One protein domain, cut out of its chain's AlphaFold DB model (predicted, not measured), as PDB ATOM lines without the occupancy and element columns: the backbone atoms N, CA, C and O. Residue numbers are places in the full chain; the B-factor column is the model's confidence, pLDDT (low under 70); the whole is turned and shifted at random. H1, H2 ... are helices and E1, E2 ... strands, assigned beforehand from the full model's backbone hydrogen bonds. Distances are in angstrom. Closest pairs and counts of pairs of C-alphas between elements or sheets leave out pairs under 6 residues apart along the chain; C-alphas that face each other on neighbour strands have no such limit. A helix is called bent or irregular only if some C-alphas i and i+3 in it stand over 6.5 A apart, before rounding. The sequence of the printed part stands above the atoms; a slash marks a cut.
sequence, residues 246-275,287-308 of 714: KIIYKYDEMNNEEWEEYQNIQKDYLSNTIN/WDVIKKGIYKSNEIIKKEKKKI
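This is residues 246 to 275 and 287 to 308 of the 714 residues of an uncharacterized protein of Rhizophagus irregularis (UniProt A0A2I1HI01). Two helices, H1 and H2, lie side by side, running opposite ways, and a small antiparallel ribbon of two strands, E1 and E2, lies beyond the last residues of H2. The printed part has 52 residues, with two named helices and two named strands in the order E1, H1, H2, E2 along the chain; the class is mixed, helices and strands. The whole is flat, 39 by 27 by 12 A, and only just loose, close to compact, with a radius of gyration of the C-alphas of 12.2 A.

E1, residues 246 to 249, begins at C-alpha 246 (-37.827, 13.931, -36.313). H1, residues 256 to 273, is 25.8 A long; H2, residues 287 to 300, 21.6 A. E2, residues 303 to 307, ends at C-alpha 307 (-41.051, 19.533, -35.290).

H1 and H2 touch, closest at the C-alphas of Tyr 262 and Ser 297, 5.4 A, at a tilt of 35.5 degrees, only just steep. H2 is only just irregular: C-alphas 297 and 300 are 6.6 A apart. Every O i to N i+4 pair is within hydrogen-bond range in H1, 8 of 10 in H2. Between E1 and E2, N 248 and O 304 are within hydrogen-bond range at 2.8 A. H1 and E2 are apart.

Residues 276 to 286 are not printed, a gap of 15.3 A between C-alphas 275 and 287. Residues 246 to 249 and 303 to 308 are among those under pLDDT 70.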
ATOM      1  N   LYS A 246     -39.125  14.471 -35.886       43.12
ATOM      2  CA  LYS A 246     -37.827  13.931 -36.313       43.12
ATOM      3  C   LYS A 246     -36.905  13.910 -35.100       43.12
ATOM      4  O   LYS A 246     -36.726  14.941 -34.453       43.12
ATOM      5  N   ILE A 247     -36.346  12.743 -34.807       48.59
ATOM      6  CA  ILE A 247     -35.286  12.584 -33.815       48.59
ATOM      7  C   ILE A 247     -33.971  12.998 -34.486       48.59
ATOM      8  O   ILE A 247     -33.642  12.510 -35.566       48.59
ATOM      9  N   ILE A 248     -33.269  13.945 -33.878       52.69
ATOM     10  CA  ILE A 248     -31.938  14.403 -34.268       52.69
ATOM     11  C   ILE A 248     -30.983  13.930 -33.177       52.69
ATOM     12  O   ILE A 248     -31.144  14.308 -32.019       52.69
ATOM     13  N   TYR A 249     -30.022  13.093 -33.549       61.38
ATOM     14  CA  TYR A 249     -28.955  12.631 -32.666       61.38
ATOM     15  C   TYR A 249     -27.854  13.691 -32.619       61.38
ATOM     16  O   TYR A 249     -27.420  14.173 -33.666       61.38
ATOM     17  N   LYS A 250     -27.451  14.097 -31.414       74.00
ATOM     18  CA  LYS A 250     -26.429  15.125 -31.186       74.00
ATOM     19  C   LYS A 250     -25.040  14.496 -31.121       74.00
ATOM     20  O   LYS A 250     -24.431  14.458 -30.063       74.00
ATOM     21  N   TYR A 251     -24.553  14.003 -32.258       70.81
ATOM     22  CA  TYR A 251     -23.208  13.417 -32.354       70.81
ATOM     23  C   TYR A 251     -22.108  14.391 -31.904       70.81
ATOM     24  O   TYR A 251     -21.136  13.974 -31.292       70.81
ATOM     25  N   ASP A 252     -22.296  15.690 -32.149       74.62
ATOM     26  CA  ASP A 252     -21.338  16.738 -31.774       74.62
ATOM     27  C   ASP A 252     -21.255  16.978 -30.250       74.62
ATOM     28  O   ASP A 252     -20.347  17.662 -29.790       74.62
ATOM     29  N   GLU A 253     -22.209  16.452 -29.470       80.19
ATOM     30  CA  GLU A 253     -22.227  16.538 -28.000       80.19
ATOM     31  C   GLU A 253     -21.620  15.291 -27.330       80.19
ATOM     32  O   GLU A 253     -21.590  15.238 -26.103       80.19
ATOM     33  N   MET A 254     -21.160  14.299 -28.102       81.12
ATOM     34  CA  MET A 254     -20.585  13.066 -27.560       81.12
ATOM     35  C   MET A 254     -19.150  13.273 -27.068       81.12
ATOM     36  O   MET A 254     -18.314  13.835 -27.782       81.12
ATOM     37  N   ASN A 255     -18.853  12.761 -25.878       86.88
ATOM     38  CA  ASN A 255     -17.493  12.685 -25.355       86.88
ATOM     39  C   ASN A 255     -16.781  11.388 -25.806       86.88
ATOM     40  O   ASN A 255     -17.372  10.519 -26.447       86.88
ATOM     41  N   ASN A 256     -15.485  11.267 -25.506       84.44
ATOM     42  CA  ASN A 256     -14.682  10.126 -25.960       84.44
ATOM     43  C   ASN A 256     -15.145   8.780 -25.370       84.44
ATOM     44  O   ASN A 256     -15.130   7.786 -26.088       84.44
ATOM     45  N   GLU A 257     -15.588   8.749 -24.110       86.62
ATOM     46  CA  GLU A 257     -16.084   7.527 -23.456       86.62
ATOM     47  C   GLU A 257     -17.396   7.053 -24.105       86.62
ATOM     48  O   GLU A 257     -17.551   5.878 -24.432       86.62
ATOM     49  N   GLU A 258     -18.307   7.983 -24.405       80.81
ATOM     50  CA  GLU A 258     -19.558   7.706 -25.121       80.81
ATOM     51  C   GLU A 258     -19.303   7.219 -26.559       80.81
ATOM     52  O   GLU A 258     -20.044   6.385 -27.082       80.81
ATOM     53  N   TRP A 259     -18.247   7.707 -27.219       85.25
ATOM     54  CA  TRP A 259     -17.830   7.204 -28.532       85.25
ATOM     55  C   TRP A 259     -17.250   5.789 -28.471       85.25
ATOM     56  O   TRP A 259     -17.520   4.990 -29.372       85.25
ATOM     57  N   GLU A 260     -16.482   5.458 -27.433       87.56
ATOM     58  CA  GLU A 260     -15.991   4.093 -27.220       87.56
ATOM     59  C   GLU A 260     -17.151   3.127 -26.957       87.56
ATOM     60  O   GLU A 260     -17.223   2.056 -27.568       87.56
ATOM     61  N   GLU A 261     -18.117   3.528 -26.132       85.94
ATOM     62  CA  GLU A 261     -19.325   2.744 -25.884       85.94
ATOM     63  C   GLU A 261     -20.157   2.555 -27.167       85.94
ATOM     64  O   GLU A 261     -20.573   1.433 -27.478       85.94
ATOM     65  N   TYR A 262     -20.313   3.607 -27.981       86.06
ATOM     66  CA  TYR A 262     -20.983   3.537 -29.286       86.06
ATOM     67  C   TYR A 262     -20.350   2.476 -30.195       86.06
ATOM     68  O   TYR A 262     -21.046   1.648 -30.793       86.06
ATOM     69  N   GLN A 263     -19.017   2.495 -30.301       85.38
ATOM     70  CA  GLN A 263     -18.269   1.558 -31.135       85.38
ATOM     71  C   GLN A 263     -18.389   0.124 -30.623       85.38
ATOM     72  O   GLN A 263     -18.566  -0.793 -31.427       85.38
ATOM     73  N   ASN A 264     -18.341  -0.073 -29.305       88.06
ATOM     74  CA  ASN A 264     -18.469  -1.390 -28.692       88.06
ATOM     75  C   ASN A 264     -19.849  -2.006 -28.962       88.06
ATOM     76  O   ASN A 264     -19.921  -3.153 -29.408       88.06
ATOM     77  N   ILE A 265     -20.933  -1.235 -28.814       83.31
ATOM     78  CA  ILE A 265     -22.302  -1.690 -29.116       83.31
ATOM     79  C   ILE A 265     -22.452  -2.044 -30.601       83.31
ATOM     80  O   ILE A 265     -23.052  -3.068 -30.949       83.31
ATOM     81  N   GLN A 266     -21.900  -1.217 -31.492       82.38
ATOM     82  CA  GLN A 266     -21.975  -1.461 -32.929       82.38
ATOM     83  C   GLN A 266     -21.199  -2.720 -33.327       82.38
ATOM     84  O   GLN A 266     -21.687  -3.530 -34.120       82.38
ATOM     85  N   LYS A 267     -19.994  -2.888 -32.773       85.50
ATOM     86  CA  LYS A 267     -19.115  -4.027 -33.035       85.50
ATOM     87  C   LYS A 267     -19.728  -5.327 -32.527       85.50
ATOM     88  O   LYS A 267     -19.727  -6.308 -33.269       85.50
ATOM     89  N   ASP A 268     -20.307  -5.326 -31.330       86.00
ATOM     90  CA  ASP A 268     -21.035  -6.472 -30.778       86.00
ATOM     91  C   ASP A 268     -22.254  -6.841 -31.647       86.00
ATOM     92  O   ASP A 268     -22.437  -7.994 -32.029       86.00
ATOM     93  N   TYR A 269     -23.051  -5.857 -32.082       82.31
ATOM     94  CA  TYR A 269     -24.196  -6.131 -32.956       82.31
ATOM     95  C   TYR A 269     -23.781  -6.730 -34.307       82.31
ATOM     96  O   TYR A 269     -24.380  -7.704 -34.768       82.31
ATOM     97  N   LEU A 270     -22.772  -6.148 -34.958       80.50
ATOM     98  CA  LEU A 270     -22.331  -6.595 -36.277       80.50
ATOM     99  C   LEU A 270     -21.650  -7.964 -36.218       80.50
ATOM    100  O   LEU A 270     -21.930  -8.793 -37.077       80.50
ATOM    101  N   SER A 271     -20.823  -8.219 -35.201       79.19
ATOM    102  CA  SER A 271     -20.160  -9.520 -35.024       79.19
ATOM    103  C   SER A 271     -21.145 -10.652 -34.731       79.19
ATOM    104  O   SER A 271     -20.967 -11.748 -35.246       79.19
ATOM    105  N   ASN A 272     -22.231 -10.379 -34.004       73.44
ATOM    106  CA  ASN A 272     -23.271 -11.375 -33.736       73.44
ATOM    107  C   ASN A 272     -24.246 -11.591 -34.913       73.44
ATOM    108  O   ASN A 272     -24.902 -12.629 -34.985       73.44
ATOM    109  N   THR A 273     -24.379 -10.620 -35.827       70.00
ATOM    110  CA  THR A 273     -25.378 -10.669 -36.918       70.00
ATOM    111  C   THR A 273     -24.777 -11.072 -38.268       70.00
ATOM    112  O   THR A 273     -25.473 -11.646 -39.105       70.00
ATOM    113  N   ILE A 274     -23.498 -10.778 -38.505       69.00
ATOM    114  CA  ILE A 274     -22.790 -11.090 -39.751       69.00
ATOM    115  C   ILE A 274     -21.920 -12.322 -39.501       69.00
ATOM    116  O   ILE A 274     -20.770 -12.182 -39.102       69.00
ATOM    117  N   ASN A 275     -22.468 -13.521 -39.725       60.34
ATOM    118  CA  ASN A 275     -21.730 -14.769 -39.491       60.34
ATOM    119  C   ASN A 275     -21.248 -15.516 -40.744       60.34
ATOM    120  O   ASN A 275     -20.470 -16.444 -40.582       60.34
ATOM    121  N   TRP A 287     -27.738  -3.700 -46.303       72.38
ATOM    122  CA  TRP A 287     -27.971  -2.335 -45.848       72.38
ATOM    123  C   TRP A 287     -28.922  -2.283 -44.649       72.38
ATOM    124  O   TRP A 287     -28.641  -1.582 -43.675       72.38
ATOM    125  N   ASP A 288     -29.995  -3.075 -44.656       72.69
ATOM    126  CA  ASP A 288     -30.935  -3.144 -43.535       72.69
ATOM    127  C   ASP A 288     -30.299  -3.674 -42.238       72.69
ATOM    128  O   ASP A 288     -30.630  -3.188 -41.151       72.69
ATOM    129  N   VAL A 289     -29.358  -4.620 -42.328       74.75
ATOM    130  CA  VAL A 289     -28.594  -5.113 -41.166       74.75
ATOM    131  C   VAL A 289     -27.712  -4.004 -40.587       74.75
ATOM    132  O   VAL A 289     -27.787  -3.713 -39.392       74.75
ATOM    133  N   ILE A 290     -26.935  -3.321 -41.432       74.38
ATOM    134  CA  ILE A 290     -26.061  -2.214 -41.008       74.38
ATOM    135  C   ILE A 290     -26.887  -1.086 -40.379       74.38
ATOM    136  O   ILE A 290     -26.562  -0.578 -39.304       74.38
ATOM    137  N   LYS A 291     -28.002  -0.727 -41.018       70.06
ATOM    138  CA  LYS A 291     -28.926   0.311 -40.558       70.06
ATOM    139  C   LYS A 291     -29.501   0.004 -39.174       70.06
ATOM    140  O   LYS A 291     -29.574   0.905 -38.340       70.06
ATOM    141  N   LYS A 292     -29.874  -1.252 -38.898       72.94
ATOM    142  CA  LYS A 292     -30.334  -1.678 -37.564       72.94
ATOM    143  C   LYS A 292     -29.230  -1.562 -36.513       72.94
ATOM    144  O   LYS A 292     -29.503  -1.064 -35.422       72.94
ATOM    145  N   GLY A 293     -27.994  -1.928 -36.854       71.75
ATOM    146  CA  GLY A 293     -26.839  -1.769 -35.963       71.75
ATOM    147  C   GLY A 293     -26.568  -0.312 -35.596       71.75
ATOM    148  O   GLY A 293     -26.362   0.009 -34.426       71.75
ATOM    149  N   ILE A 294     -26.672   0.593 -36.572       72.56
ATOM    150  CA  ILE A 294     -26.566   2.040 -36.338       72.56
ATOM    151  C   ILE A 294     -27.689   2.521 -35.409       72.56
ATOM    152  O   ILE A 294     -27.425   3.267 -34.472       72.56
ATOM    153  N   TYR A 295     -28.940   2.088 -35.611       67.50
ATOM    154  CA  TYR A 295     -30.035   2.499 -34.723       67.50
ATOM    155  C   TYR A 295     -29.866   2.025 -33.282       67.50
ATOM    156  O   TYR A 295     -30.156   2.806 -32.380       67.50
ATOM    157  N   LYS A 296     -29.378   0.797 -33.075       71.88
ATOM    158  CA  LYS A 296     -29.081   0.264 -31.740       71.88
ATOM    159  C   LYS A 296     -27.980   1.077 -31.056       71.88
ATOM    160  O   LYS A 296     -28.133   1.493 -29.917       71.88
ATOM    161  N   SER A 297     -26.909   1.380 -31.786       75.38
ATOM    162  CA  SER A 297     -25.772   2.156 -31.267       75.38
ATOM    163  C   SER A 297     -26.167   3.603 -30.954       75.38
ATOM    164  O   SER A 297     -25.738   4.178 -29.965       75.38
ATOM    165  N   ASN A 298     -27.076   4.181 -31.740       69.38
ATOM    166  CA  ASN A 298     -27.604   5.526 -31.519       69.38
ATOM    167  C   ASN A 298     -28.459   5.670 -30.241       69.38
ATOM    168  O   ASN A 298     -28.913   6.779 -29.940       69.38
ATOM    169  N   GLU A 299     -28.745   4.593 -29.502       71.62
ATOM    170  CA  GLU A 299     -29.547   4.679 -28.280       71.62
ATOM    171  C   GLU A 299     -28.889   5.500 -27.177       71.62
ATOM    172  O   GLU A 299     -29.616   6.244 -26.512       71.62
ATOM    173  N   ILE A 300     -27.558   5.434 -27.074       74.56
ATOM    174  CA  ILE A 300     -26.753   6.143 -26.068       74.56
ATOM    175  C   ILE A 300     -26.594   7.638 -26.376       74.56
ATOM    176  O   ILE A 300     -26.236   8.429 -25.512       74.56
ATOM    177  N   ILE A 301     -26.896   8.056 -27.608       72.12
ATOM    178  CA  ILE A 301     -26.706   9.440 -28.041       72.12
ATOM    179  C   ILE A 301     -27.892  10.288 -27.598       72.12
ATOM    180  O   ILE A 301     -29.061   9.936 -27.798       72.12
ATOM    181  N   LYS A 302     -27.597  11.482 -27.083       73.38
ATOM    182  CA  LYS A 302     -28.606  12.482 -26.737       73.38
ATOM    183  C   LYS A 302     -29.451  12.879 -27.959       73.38
ATOM    184  O   LYS A 302     -28.950  13.194 -29.042       73.38
ATOM    185  N   LYS A 303     -30.775  12.863 -27.776       62.91
ATOM    186  CA  LYS A 303     -31.787  13.020 -28.837       62.91
ATOM    187  C   LYS A 303     -32.546  14.336 -28.688       62.91
ATOM    188  O   LYS A 303     -33.202  14.566 -27.675       62.91
ATOM    189  N   GLU A 304     -32.584  15.144 -29.741       59.34
ATOM    190  CA  GLU A 304     -33.483  16.296 -29.850       59.34
ATOM    191  C   GLU A 304     -34.665  15.965 -30.777       59.34
ATOM    192  O   GLU A 304     -34.494  15.403 -31.858       59.34
ATOM    193  N   LYS A 305     -35.893  16.310 -30.378       50.88
ATOM    194  CA  LYS A 305     -37.100  16.080 -31.190       50.88
ATOM    195  C   LYS A 305     -37.511  17.370 -31.893       50.88
ATOM    196  O   LYS A 305     -38.177  18.216 -31.297       50.88
ATOM    197  N   LYS A 306     -37.188  17.501 -33.181       46.38
ATOM    198  CA  LYS A 306     -37.552  18.682 -33.979       46.38
ATOM    199  C   LYS A 306     -38.892  18.482 -34.686       46.38
ATOM    200  O   LYS A 306     -39.158  17.441 -35.294       46.38
ATOM    201  N   LYS A 307     -39.754  19.499 -34.599       50.53
ATOM    202  CA  LYS A 307     -41.051  19.533 -35.290       50.53
ATOM    203  C   LYS A 307     -40.817  19.765 -36.783       50.53
ATOM    204  O   LYS A 307     -40.108  20.701 -37.143       50.53
ATOM    205  N   ILE A 308     -41.430  18.950 -37.640       41.00
ATOM    206  CA  ILE A 308     -41.430  19.174 -39.089       41.00
ATOM    207  C   ILE A 308     -42.870  19.380 -39.551       41.00
ATOM    208  O   ILE A 308     -43.733  18.543 -39.300       41.00
TER     209      ILE A 308